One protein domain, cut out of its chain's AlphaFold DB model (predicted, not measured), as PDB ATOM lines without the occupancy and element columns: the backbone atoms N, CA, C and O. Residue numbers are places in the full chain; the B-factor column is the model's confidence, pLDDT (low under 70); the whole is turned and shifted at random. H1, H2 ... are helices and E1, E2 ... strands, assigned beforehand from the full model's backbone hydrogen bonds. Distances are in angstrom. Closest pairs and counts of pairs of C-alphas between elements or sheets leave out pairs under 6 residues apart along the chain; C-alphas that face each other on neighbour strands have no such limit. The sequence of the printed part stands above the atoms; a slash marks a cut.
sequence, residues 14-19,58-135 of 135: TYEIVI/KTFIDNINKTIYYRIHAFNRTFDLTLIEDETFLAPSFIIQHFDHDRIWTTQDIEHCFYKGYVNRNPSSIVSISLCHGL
ATOM      1  N   THR A  14      36.293  14.714   3.860       82.31
ATOM      2  CA  THR A  14      36.570  13.293   3.596       82.31
ATOM      3  C   THR A  14      37.699  12.805   4.491       82.31
ATOM      4  O   THR A  14      38.564  13.582   4.899       82.31
ATOM      5  N   TYR A  15      37.690  11.517   4.830       80.44
ATOM      6  CA  TYR A  15      38.724  10.923   5.669       80.44
ATOM      7  C   TYR A  15      39.114   9.520   5.205       80.44
ATOM      8  O   TYR A  15      38.314   8.792   4.618       80.44
ATOM      9  N   GLU A  16      40.350   9.133   5.508       83.12
ATOM     10  CA  GLU A  16      40.864   7.778   5.308       83.12
ATOM     11  C   GLU A  16      41.629   7.282   6.544       83.12
ATOM     12  O   GLU A  16      42.284   8.055   7.252       83.12
ATOM     13  N   ILE A  17      41.558   5.971   6.795       80.94
ATOM     14  CA  ILE A  17      42.366   5.297   7.819       80.94
ATOM     15  C   ILE A  17      43.743   5.000   7.220       80.94
ATOM     16  O   ILE A  17      43.856   4.315   6.202       80.94
ATOM     17  N   VAL A  18      44.804   5.470   7.874       79.75
ATOM     18  CA  VAL A  18      46.177   5.302   7.388       79.75
ATOM     19  C   VAL A  18      46.860   4.153   8.130       79.75
ATOM     20  O   VAL A  18      47.032   4.190   9.344       79.75
ATOM     21  N   ILE A  19      47.332   3.139   7.402       68.38
ATOM     22  CA  ILE A  19      48.187   2.090   7.979       68.38
ATOM     23  C   ILE A  19      49.654   2.536   7.851       68.38
ATOM     24  O   ILE A  19      50.142   2.701   6.725       68.38
ATOM     25  N   LYS A  58      54.988  -3.227  28.607       50.66
ATOM     26  CA  LYS A  58      53.595  -3.664  28.440       50.66
ATOM     27  C   LYS A  58      52.691  -2.495  28.030       50.66
ATOM     28  O   LYS A  58      52.053  -2.563  26.994       50.66
ATOM     29  N   THR A  59      52.767  -1.379  28.752       54.78
ATOM     30  CA  THR A  59      52.022  -0.145  28.450       54.78
ATOM     31  C   THR A  59      52.360   0.446  27.083       54.78
ATOM     32  O   THR A  59      51.472   0.927  26.394       54.78
ATOM     33  N   PHE A  60      53.623   0.393  26.651       50.78
ATOM     34  CA  PHE A  60      54.015   0.868  25.321       50.78
ATOM     35  C   PHE A  60      53.419   0.016  24.189       50.78
ATOM     36  O   PHE A  60      52.932   0.563  23.204       50.78
ATOM     37  N   ILE A  61      53.425  -1.312  24.337       51.12
ATOM     38  CA  ILE A  61      52.846  -2.230  23.347       51.12
ATOM     39  C   ILE A  61      51.313  -2.143  23.349       51.12
ATOM     40  O   ILE A  61      50.715  -2.102  22.277       51.12
ATOM     41  N   ASP A  62      50.686  -2.015  24.520       56.53
ATOM     42  CA  ASP A  62      49.242  -1.791  24.645       56.53
ATOM     43  C   ASP A  62      48.829  -0.464  23.975       56.53
ATOM     44  O   ASP A  62      47.857  -0.424  23.223       56.53
ATOM     45  N   ASN A  63      49.619   0.603  24.147       53.59
ATOM     46  CA  ASN A  63      49.378   1.896  23.500       53.59
ATOM     47  C   ASN A  63      49.595   1.857  21.979       53.59
ATOM     48  O   ASN A  63      48.819   2.469  21.249       53.59
ATOM     49  N   ILE A  64      50.599   1.126  21.474       56.34
ATOM     50  CA  ILE A  64      50.768   0.910  20.024       56.34
ATOM     51  C   ILE A  64      49.546   0.192  19.446       56.34
ATOM     52  O   ILE A  64      49.062   0.578  18.385       56.34
ATOM     53  N   ASN A  65      49.020  -0.807  20.156       59.22
ATOM     54  CA  ASN A  65      47.838  -1.552  19.726       59.22
ATOM     55  C   ASN A  65      46.550  -0.706  19.754       59.22
ATOM     56  O   ASN A  65      45.596  -1.046  19.060       59.22
ATOM     57  N   LYS A  66      46.536   0.404  20.506       74.56
ATOM     58  CA  LYS A  66      45.428   1.372  20.598       74.56
ATOM     59  C   LYS A  66      45.648   2.660  19.784       74.56
ATOM     60  O   LYS A  66      44.820   3.567  19.844       74.56
ATOM     61  N   THR A  67      46.756   2.776  19.041       83.75
ATOM     62  CA  THR A  67      47.059   3.980  18.250       83.75
ATOM     63  C   THR A  67      46.406   3.903  16.871       83.75
ATOM     64  O   THR A  67      46.620   2.944  16.130       83.75
ATOM     65  N   ILE A  68      45.658   4.942  16.491       86.38
ATOM     66  CA  ILE A  68      44.969   5.045  15.199       86.38
ATOM     67  C   ILE A  68      45.480   6.275  14.444       86.38
ATOM     68  O   ILE A  68      45.766   7.318  15.038       86.38
ATOM     69  N   TYR A  69      45.593   6.155  13.122       88.88
ATOM     70  CA  TYR A  69      45.993   7.246  12.242       88.88
ATOM     71  C   TYR A  69      44.875   7.564  11.257       88.88
ATOM     72  O   TYR A  69      44.430   6.686  10.514       88.88
ATOM     73  N   TYR A  70      44.473   8.829  11.222       88.44
ATOM     74  CA  TYR A  70      43.521   9.345  10.246       88.44
ATOM     75  C   TYR A  70      44.176  10.411   9.397       88.44
ATOM     76  O   TYR A  70      44.983  11.202   9.883       88.44
ATOM     77  N   ARG A  71      43.775  10.462   8.135       91.44
ATOM     78  CA  ARG A  71      43.990  11.629   7.297       91.44
ATOM     79  C   ARG A  71      42.643  12.240   6.976       91.44
ATOM     80  O   ARG A  71      41.772  11.546   6.463       91.44
ATOM     81  N   ILE A  72      42.494  13.520   7.286       90.31
ATOM     82  CA  ILE A  72      41.280  14.289   7.029       90.31
ATOM     83  C   ILE A  72      41.578  15.328   5.950       90.31
ATOM     84  O   ILE A  72      42.553  16.075   6.055       90.31
ATOM     85  N   HIS A  73      40.723  15.391   4.935       90.12
ATOM     86  CA  HIS A  73      40.727  16.418   3.901       90.12
ATOM     87  C   HIS A  73      39.563  17.380   4.142       90.12
ATOM     88  O   HIS A  73      38.404  16.975   4.221       90.12
ATOM     89  N   ALA A  74      39.907  18.650   4.331       86.31
ATOM     90  CA  ALA A  74      39.066  19.655   4.971       86.31
ATOM     91  C   ALA A  74      39.615  21.048   4.649       86.31
ATOM     92  O   ALA A  74      40.833  21.205   4.677       86.31
ATOM     93  N   PHE A  75      38.796  22.075   4.407       88.06
ATOM     94  CA  PHE A  75      39.296  23.456   4.247       88.06
ATOM     95  C   PHE A  75      40.358  23.621   3.144       88.06
ATOM     96  O   PHE A  75      41.311  24.391   3.298       88.06
ATOM     97  N   ASN A  76      40.268  22.820   2.074       88.12
ATOM     98  CA  ASN A  76      41.307  22.671   1.045       88.12
ATOM     99  C   ASN A  76      42.715  22.354   1.616       88.12
ATOM    100  O   ASN A  76      43.751  22.779   1.102       88.12
ATOM    101  N   ARG A  77      42.751  21.638   2.742       90.69
ATOM    102  CA  ARG A  77      43.942  21.240   3.499       90.69
ATOM    103  C   ARG A  77      43.854  19.766   3.872       90.69
ATOM    104  O   ARG A  77      42.800  19.139   3.816       90.69
ATOM    105  N   THR A  78      45.003  19.211   4.239       91.56
ATOM    106  CA  THR A  78      45.128  17.834   4.718       91.56
ATOM    107  C   THR A  78      45.649  17.848   6.149       91.56
ATOM    108  O   THR A  78      46.616  18.552   6.451       91.56
ATOM    109  N   PHE A  79      45.002  17.076   7.018       91.56
ATOM    110  CA  PHE A  79      45.310  16.969   8.437       91.56
ATOM    111  C   PHE A  79      45.612  15.512   8.782       91.56
ATOM    112  O   PHE A  79      44.735  14.654   8.703       91.56
ATOM    113  N   ASP A  80      46.854  15.234   9.166       92.44
ATOM    114  CA  ASP A  80      47.282  13.915   9.624       92.44
ATOM    115  C   ASP A  80      47.109  13.828  11.145       92.44
ATOM    116  O   ASP A  80      47.814  14.497  11.902       92.44
ATOM    117  N   LEU A  81      46.186  12.996  11.611       91.12
ATOM    118  CA  LEU A  81      45.929  12.777  13.030       91.12
ATOM    119  C   LEU A  81      46.676  11.540  13.525       91.12
ATOM    120  O   LEU A  81      46.698  10.496  12.874       91.12
ATOM    121  N   THR A  82      47.274  11.651  14.707       90.19
ATOM    122  CA  THR A  82      47.786  10.507  15.472       90.19
ATOM    123  C   THR A  82      47.038  10.459  16.786       90.19
ATOM    124  O   THR A  82      47.136  11.410  17.557       90.19
ATOM    125  N   LEU A  83      46.281   9.389  17.005       89.38
ATOM    126  CA  LEU A  83      45.283   9.298  18.062       89.38
ATOM    127  C   LEU A  83      45.523   8.091  18.959       89.38
ATOM    128  O   LEU A  83      45.894   7.027  18.471       89.38
ATOM    129  N   ILE A  84      45.252   8.255  20.247       90.62
ATOM    130  CA  ILE A  84      45.216   7.191  21.252       90.62
ATOM    131  C   ILE A  84      43.890   7.258  22.004       90.62
ATOM    132  O   ILE A  84      43.334   8.346  22.162       90.62
ATOM    133  N   GLU A  85      43.394   6.108  22.448       89.56
ATOM    134  CA  GLU A  85      42.186   6.027  23.272       89.56
ATOM    135  C   GLU A  85      42.358   6.831  24.572       89.56
ATOM    136  O   GLU A  85      43.435   6.848  25.178       89.56
ATOM    137  N   ASP A  86      41.298   7.522  24.978       90.12
ATOM    138  CA  ASP A  86      41.242   8.376  26.155       90.12
ATOM    139  C   ASP A  86      39.982   8.109  26.980       90.12
ATOM    140  O   ASP A  86      39.033   8.891  26.983       90.12
ATOM    141  N   GLU A  87      40.024   7.027  27.753       86.12
ATOM    142  CA  GLU A  87      38.972   6.662  28.713       86.12
ATOM    143  C   GLU A  87      38.757   7.756  29.785       86.12
ATOM    144  O   GLU A  87      37.711   7.818  30.421       86.12
ATOM    145  N   THR A  88      39.720   8.672  29.965       87.31
ATOM    146  CA  THR A  88      39.646   9.773  30.943       87.31
ATOM    147  C   THR A  88      39.035  11.058  30.392       87.31
ATOM    148  O   THR A  88      38.977  12.064  31.103       87.31
ATOM    149  N   PHE A  89      38.605  11.054  29.127       89.94
ATOM    150  CA  PHE A  89      37.996  12.225  28.503       89.94
ATOM    151  C   PHE A  89      36.689  12.626  29.196       89.94
ATOM    152  O   PHE A  89      36.407  13.812  29.376       89.94
ATOM    153  N   LEU A  90      35.895  11.634  29.603       88.25
ATOM    154  CA  LEU A  90      34.669  11.855  30.354       88.25
ATOM    155  C   LEU A  90      34.944  11.946  31.853       88.25
ATOM    156  O   LEU A  90      35.836  11.300  32.399       88.25
ATOM    157  N   ALA A  91      34.125  12.742  32.540       88.44
ATOM    158  CA  ALA A  91      34.137  12.762  33.994       88.44
ATOM    159  C   ALA A  91      33.686  11.391  34.544       88.44
ATOM    160  O   ALA A  91      32.728  10.830  34.013       88.44
ATOM    161  N   PRO A  92      34.258  10.898  35.660       83.81
ATOM    162  CA  PRO A  92      33.885   9.596  36.233       83.81
ATOM    163  C   PRO A  92      32.398   9.448  36.599       83.81
ATOM    164  O   PRO A  92      31.894   8.343  36.744       83.81
ATOM    165  N   SER A  93      31.689  10.563  36.792       85.62
ATOM    166  CA  SER A  93      30.254  10.602  37.093       85.62
ATOM    167  C   SER A  93      29.406  11.001  35.882       85.62
ATOM    168  O   SER A  93      28.313  11.545  36.052       85.62
ATOM    169  N   PHE A  94      29.924  10.832  34.665       86.69
ATOM    170  CA  PHE A  94      29.182  11.127  33.449       86.69
ATOM    171  C   PHE A  94      28.027  10.130  33.261       86.69
ATOM    172  O   PHE A  94      28.129   8.940  33.565       86.69
ATOM    173  N   ILE A  95      26.888  10.640  32.795       86.12
ATOM    174  CA  ILE A  95      25.642   9.887  32.635       86.12
ATOM    175  C   ILE A  95      25.012  10.324  31.314       86.12
ATOM    176  O   ILE A  95      24.735  11.507  31.130       86.12
ATOM    177  N   ILE A  96      24.743   9.373  30.418       86.50
ATOM    178  CA  ILE A  96      23.951   9.628  29.210       86.50
ATOM    179  C   ILE A  96      22.516   9.242  29.504       86.50
ATOM    180  O   ILE A  96      22.268   8.089  29.845       86.50
ATOM    181  N   GLN A  97      21.586  10.174  29.327       90.31
ATOM    182  CA  GLN A  97      20.154   9.894  29.361       90.31
ATOM    183  C   GLN A  97      19.605   9.927  27.940       90.31
ATOM    184  O   GLN A  97      19.756  10.923  27.232       90.31
ATOM    185  N   HIS A  98      18.973   8.835  27.535       86.69
ATOM    186  CA  HIS A  98      18.259   8.727  26.270       86.69
ATOM    187  C   HIS A  98      16.778   8.966  26.520       86.69
ATOM    188  O   HIS A  98      16.211   8.393  27.451       86.69
ATOM    189  N   PHE A  99      16.171   9.793  25.675       92.19
ATOM    190  CA  PHE A  99      14.745  10.091  25.697       92.19
ATOM    191  C   PHE A  99      14.126   9.575  24.402       92.19
ATOM    192  O   PHE A  99      14.441  10.078  23.325       92.19
ATOM    193  N   ASP A 100      13.246   8.586  24.510       88.88
ATOM    194  CA  ASP A 100      12.446   8.089  23.393       88.88
ATOM    195  C   ASP A 100      10.979   8.030  23.809       88.88
ATOM    196  O   ASP A 100      10.558   7.105  24.504       88.88
ATOM    197  N   HIS A 101      10.212   9.041  23.395       87.94
ATOM    198  CA  HIS A 101       8.807   9.227  23.764       87.94
ATOM    199  C   HIS A 101       8.595   9.073  25.284       87.94
ATOM    200  O   HIS A 101       8.987   9.954  26.045       87.94
ATOM    201  N   ASP A 102       8.037   7.941  25.723       88.88
ATOM    202  CA  ASP A 102       7.734   7.639  27.129       88.88
ATOM    203  C   ASP A 102       8.833   6.829  27.843       88.88
ATOM    204  O   ASP A 102       8.676   6.420  28.996       88.88
ATOM    205  N   ARG A 103       9.944   6.537  27.162       84.62
ATOM    206  CA  ARG A 103      11.047   5.729  27.683       84.62
ATOM    207  C   ARG A 103      12.260   6.603  27.958       84.62
ATOM    208  O   ARG A 103      12.774   7.283  27.074       84.62
ATOM    209  N   ILE A 104      12.735   6.520  29.195       90.19
ATOM    210  CA  ILE A 104      13.990   7.122  29.637       90.19
ATOM    211  C   ILE A 104      14.901   5.989  30.087       90.19
ATOM    212  O   ILE A 104      14.518   5.188  30.942       90.19
ATOM    213  N   TRP A 105      16.104   5.916  29.525       86.38
ATOM    214  CA  TRP A 105      17.132   4.995  30.004       86.38
ATOM    215  C   TRP A 105      18.505   5.647  30.014       86.38
ATOM    216  O   TRP A 105      18.782   6.603  29.291       86.38
ATOM    217  N   THR A 106      19.372   5.088  30.848       84.06
ATOM    218  CA  THR A 106      20.733   5.571  31.038       84.06
ATOM    219  C   THR A 106      21.731   4.588  30.443       84.06
ATOM    220  O   THR A 106      21.585   3.380  30.620       84.06
ATOM    221  N   THR A 107      22.774   5.093  29.784       77.81
ATOM    222  CA  THR A 107      23.914   4.284  29.316       77.81
ATOM    223  C   THR A 107      25.233   4.872  29.815       77.81
ATOM    224  O   THR A 107      25.364   6.093  29.892       77.81
ATOM    225  N   GLN A 108      26.212   4.017  30.131       70.12
ATOM    226  CA  GLN A 108      27.502   4.425  30.716       70.12
ATOM    227  C   GLN A 108      28.743   3.816  30.042       70.12
ATOM    228  O   GLN A 108      29.825   3.871  30.601       70.12
ATOM    229  N   ASP A 109      28.636   3.297  28.822       77.19
ATOM    230  CA  ASP A 109      29.761   2.626  28.155       77.19
ATOM    231  C   ASP A 109      30.134   3.326  26.844       77.19
ATOM    232  O   ASP A 109      29.918   2.797  25.759       77.19
ATOM    233  N   ILE A 110      30.608   4.572  26.935       86.00
ATOM    234  CA  ILE A 110      31.165   5.298  25.777       86.00
ATOM    235  C   ILE A 110      32.577   5.832  26.030       86.00
ATOM    236  O   ILE A 110      33.119   6.557  25.202       86.00
ATOM    237  N   GLU A 111      33.181   5.521  27.176       84.81
ATOM    238  CA  GLU A 111      34.534   5.981  27.525       84.81
ATOM    239  C   GLU A 111      35.561   5.492  26.494       84.81
ATOM    240  O   GLU A 111      36.440   6.246  26.079       84.81
ATOM    241  N   HIS A 112      35.351   4.282  25.973       85.00
ATOM    242  CA  HIS A 112      36.152   3.663  24.916       85.00
ATOM    243  C   HIS A 112      35.989   4.324  23.532       85.00
ATOM    244  O   HIS A 112      36.649   3.951  22.562       85.00
ATOM    245  N   CYS A 113      35.086   5.300  23.404       87.88
ATOM    246  CA  CYS A 113      34.831   5.996  22.148       87.88
ATOM    247  C   CYS A 113      35.741   7.200  21.940       87.88
ATOM    248  O   CYS A 113      35.819   7.690  20.813       87.88
ATOM    249  N   PHE A 114      36.361   7.721  23.000       90.50
ATOM    250  CA  PHE A 114      37.090   8.980  22.940       90.50
ATOM    251  C   PHE A 114      38.557   8.748  22.652       90.50
ATOM    252  O   PHE A 114      39.205   7.885  23.233       90.50
ATOM    253  N   TYR A 115      39.083   9.558  21.745       92.06
ATOM    254  CA  TYR A 115      40.476   9.525  21.351       92.06
ATOM    255  C   TYR A 115      41.056  10.926  21.430       92.06
ATOM    256  O   TYR A 115      40.386  11.905  21.097       92.06
ATOM    257  N   LYS A 116      42.324  11.022  21.826       92.38
ATOM    258  CA  LYS A 116      43.086  12.271  21.831       92.38
ATOM    259  C   LYS A 116      44.386  12.136  21.068       92.38
ATOM    260  O   LYS A 116      44.933  11.044  20.926       92.38
ATOM    261  N   GLY A 117      44.930  13.266  20.646       91.62
ATOM    262  CA  GLY A 117      46.289  13.305  20.138       91.62
ATOM    263  C   GLY A 117      46.640  14.617  19.471       91.62
ATOM    264  O   GLY A 117      46.247  15.684  19.940       91.62
ATOM    265  N   TYR A 118      47.389  14.524  18.377       91.25
ATOM    266  CA  TYR A 118      48.039  15.667  17.740       91.25
ATOM    267  C   TYR A 118      47.715  15.733  16.250       91.25
ATOM    268  O   TYR A 118      47.640  14.707  15.568       91.25
ATOM    269  N   VAL A 119      47.598  16.956  15.739       91.56
ATOM    270  CA  VAL A 119      47.440  17.258  14.317       91.56
ATOM    271  C   VAL A 119      48.820  17.448  13.696       91.56
ATOM    272  O   VAL A 119      49.670  18.152  14.238       91.56
ATOM    273  N   ASN A 120      49.064  16.828  12.547       90.31
ATOM    274  CA  ASN A 120      50.307  16.924  11.779       90.31
ATOM    275  C   ASN A 120      51.566  16.637  12.617       90.31
ATOM    276  O   ASN A 120      52.626  17.215  12.380       90.31
ATOM    277  N   ARG A 121      51.444  15.756  13.624       84.19
ATOM    278  CA  ARG A 121      52.499  15.430  14.608       84.19
ATOM    279  C   ARG A 121      53.047  16.649  15.363       84.19
ATOM    280  O   ARG A 121      54.155  16.594  15.888       84.19
ATOM    281  N   ASN A 122      52.288  17.742  15.420       85.38
ATOM    282  CA  ASN A 122      52.671  18.943  16.143       85.38
ATOM    283  C   ASN A 122      52.234  18.823  17.616       85.38
ATOM    284  O   ASN A 122      51.030  18.884  17.877       85.38
ATOM    285  N   PRO A 123      53.165  18.709  18.583       83.62
ATOM    286  CA  PRO A 123      52.827  18.566  20.000       83.62
ATOM    287  C   PRO A 123      52.132  19.800  20.595       83.62
ATOM    288  O   PRO A 123      51.500  19.692  21.641       83.62
ATOM    289  N   SER A 124      52.222  20.959  19.935       89.69
ATOM    290  CA  SER A 124      51.515  22.184  20.331       89.69
ATOM    291  C   SER A 124      50.076  22.252  19.808       89.69
ATOM    292  O   SER A 124      49.360  23.203  20.107       89.69
ATOM    293  N   SER A 125      49.654  21.283  18.995       89.94
ATOM    294  CA  SER A 125      48.254  21.111  18.600       89.94
ATOM    295  C   SER A 125      47.590  20.076  19.503       89.94
ATOM    296  O   SER A 125      48.271  19.219  20.045       89.94
ATOM    297  N   ILE A 126      46.273  20.111  19.661       89.94
ATOM    298  CA  ILE A 126      45.546  19.034  20.333       89.94
ATOM    299  C   ILE A 126      44.274  18.743  19.554       89.94
ATOM    300  O   ILE A 126      43.637  19.655  19.030       89.94
ATOM    301  N   VAL A 127      43.928  17.468  19.459       91.81
ATOM    302  CA  VAL A 127      42.668  17.012  18.881       91.81
ATOM    303  C   VAL A 127      42.019  16.019  19.831       91.81
ATOM    304  O   VAL A 127      42.713  15.231  20.477       91.81
ATOM    305  N   SER A 128      40.692  16.062  19.906       91.94
ATOM    306  CA  SER A 128      39.880  15.040  20.552       91.94
ATOM    307  C   SER A 128      38.680  14.718  19.672       91.94
ATOM    308  O   SER A 128      38.059  15.635  19.134       91.94
ATOM    309  N   ILE A 129      38.397  13.428  19.487       90.12
ATOM    310  CA  ILE A 129      37.290  12.937  18.662       90.12
ATOM    311  C   ILE A 129      36.613  11.730  19.313       90.12
ATOM    312  O   ILE A 129      37.246  10.992  20.069       90.12
ATOM    313  N   SER A 130      35.339  11.518  18.986       90.00
ATOM    314  CA  SER A 130      34.600  10.295  19.309       90.00
ATOM    315  C   SER A 130      34.504   9.421  18.059       90.00
ATOM    316  O   SER A 130      34.199   9.957  17.002       90.00
ATOM    317  N   LEU A 131      34.772   8.112  18.156       86.75
ATOM    318  CA  LEU A 131      34.806   7.198  16.997       86.75
ATOM    319  C   LEU A 131      33.679   6.150  16.957       86.75
ATOM    320  O   LEU A 131      33.553   5.428  15.969       86.75
ATOM    321  N   CYS A 132      32.845   6.043  17.994       83.38
ATOM    322  CA  CYS A 132      31.829   4.981  18.074       83.38
ATOM    323  C   CYS A 132      30.671   5.120  17.074       83.38
ATOM    324  O   CYS A 132      30.007   4.131  16.777       83.38
ATOM    325  N   HIS A 133      30.435   6.316  16.534       78.50
ATOM    326  CA  HIS A 133      29.358   6.575  15.570       78.50
ATOM    327  C   HIS A 133      29.889   7.160  14.254       78.50
ATOM    328  O   HIS A 133      29.172   7.866  13.550       78.50
ATOM    329  N   GLY A 134      31.143   6.844  13.924       68.12
ATOM    330  CA  GLY A 134      31.867   7.457  12.815       68.12
ATOM    331  C   GLY A 134      32.742   8.621  13.270       68.12
ATOM    332  O   GLY A 134      32.919   8.839  14.468       68.12
ATOM    333  N   LEU A 135      33.311   9.312  12.282       64.12
ATOM    334  CA  LEU A 135      34.110  10.526  12.426       64.12
ATOM    335  C   LEU A 135      33.336  11.698  11.819       64.12
ATOM    336  O   LEU A 135      32.731  11.478  10.744       64.12
TER     337      LEU A 135
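AT A GLANCE: This is residues 14 to 19 and 58 to 135 of the 135 residues of the protein "Hypothetical protein" of Rotaria sp. Silwood2 (UniProt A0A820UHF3). A five-stranded antiparallel sheet, strongly twisted and curled like part of a barrel, makes the body, and the hairpin E4 and E5 makes a long arm away from it, its tip, residues 99 to 104, sticking out. The short helix H1 only grazes the sheet. The printed part has 84 residues, in order E1 H1 E2 E3 E4 E5 E6 E7, and is mostly strand, with sheet order E1 E2 E3 E6 E7. It is loose, with a radius of gyration of the C-alphas of 15.7 A and spans of 45 by 38 by 24 A.

IN THESE COORDINATES: Find C-alpha 14 at (36.570, 13.293, 3.596), where E1, residues 14 to 17, begins. After the cut come H1, residues 58 to 65, E2, residues 67 to 74, 22.0 A long, and E3, residues 77 to 85, 25.0 A. Next are E4, residues 96 to 100, and E5, residues 103 to 107, then E6, residues 114 to 119, 15.8 A. E7, residues 127 to 130, ends at C-alpha 130, (34.600, 10.295, 19.309).

HOW THE PARTS SIT: Start at edge strand E1, antiparallel to E2 at 159 degrees, with N 16 and O 71 3.0 A apart. In the hairpin E2 and E3, look for N 79 and O 72 at 2.8 A. E3 and E6 stand at 137 degrees, with N 84 and O 116 at 2.9 A. The hairpin E6 and E7 has N 115 and O 129 at 2.9 A. In the hairpin E4 and E5, N 98 and O 105 are 2.8 A apart; E3 and E4 are apart, as are E5 and E6. H1 is only just on the sheet, with 5 pairs of C-alphas within 10 A; its closest C-alphas to E3 are Asn 63 and Ile 84, 7.1 A. In H1 every O i to N i+4 pair is within hydrogen-bond range.

THE WHOLE: The farthest C-alphas, of Asp 102 and Asn 122, are 47.6 A apart. Residues 20 to 57 are not printed; C-alphas 19 and 58 are 21.9 A apart across this cut. Of the links printed whole, none is long. Look for pLDDT under 70 at residue 19, residues 58 to 65 and residues 134 to 135.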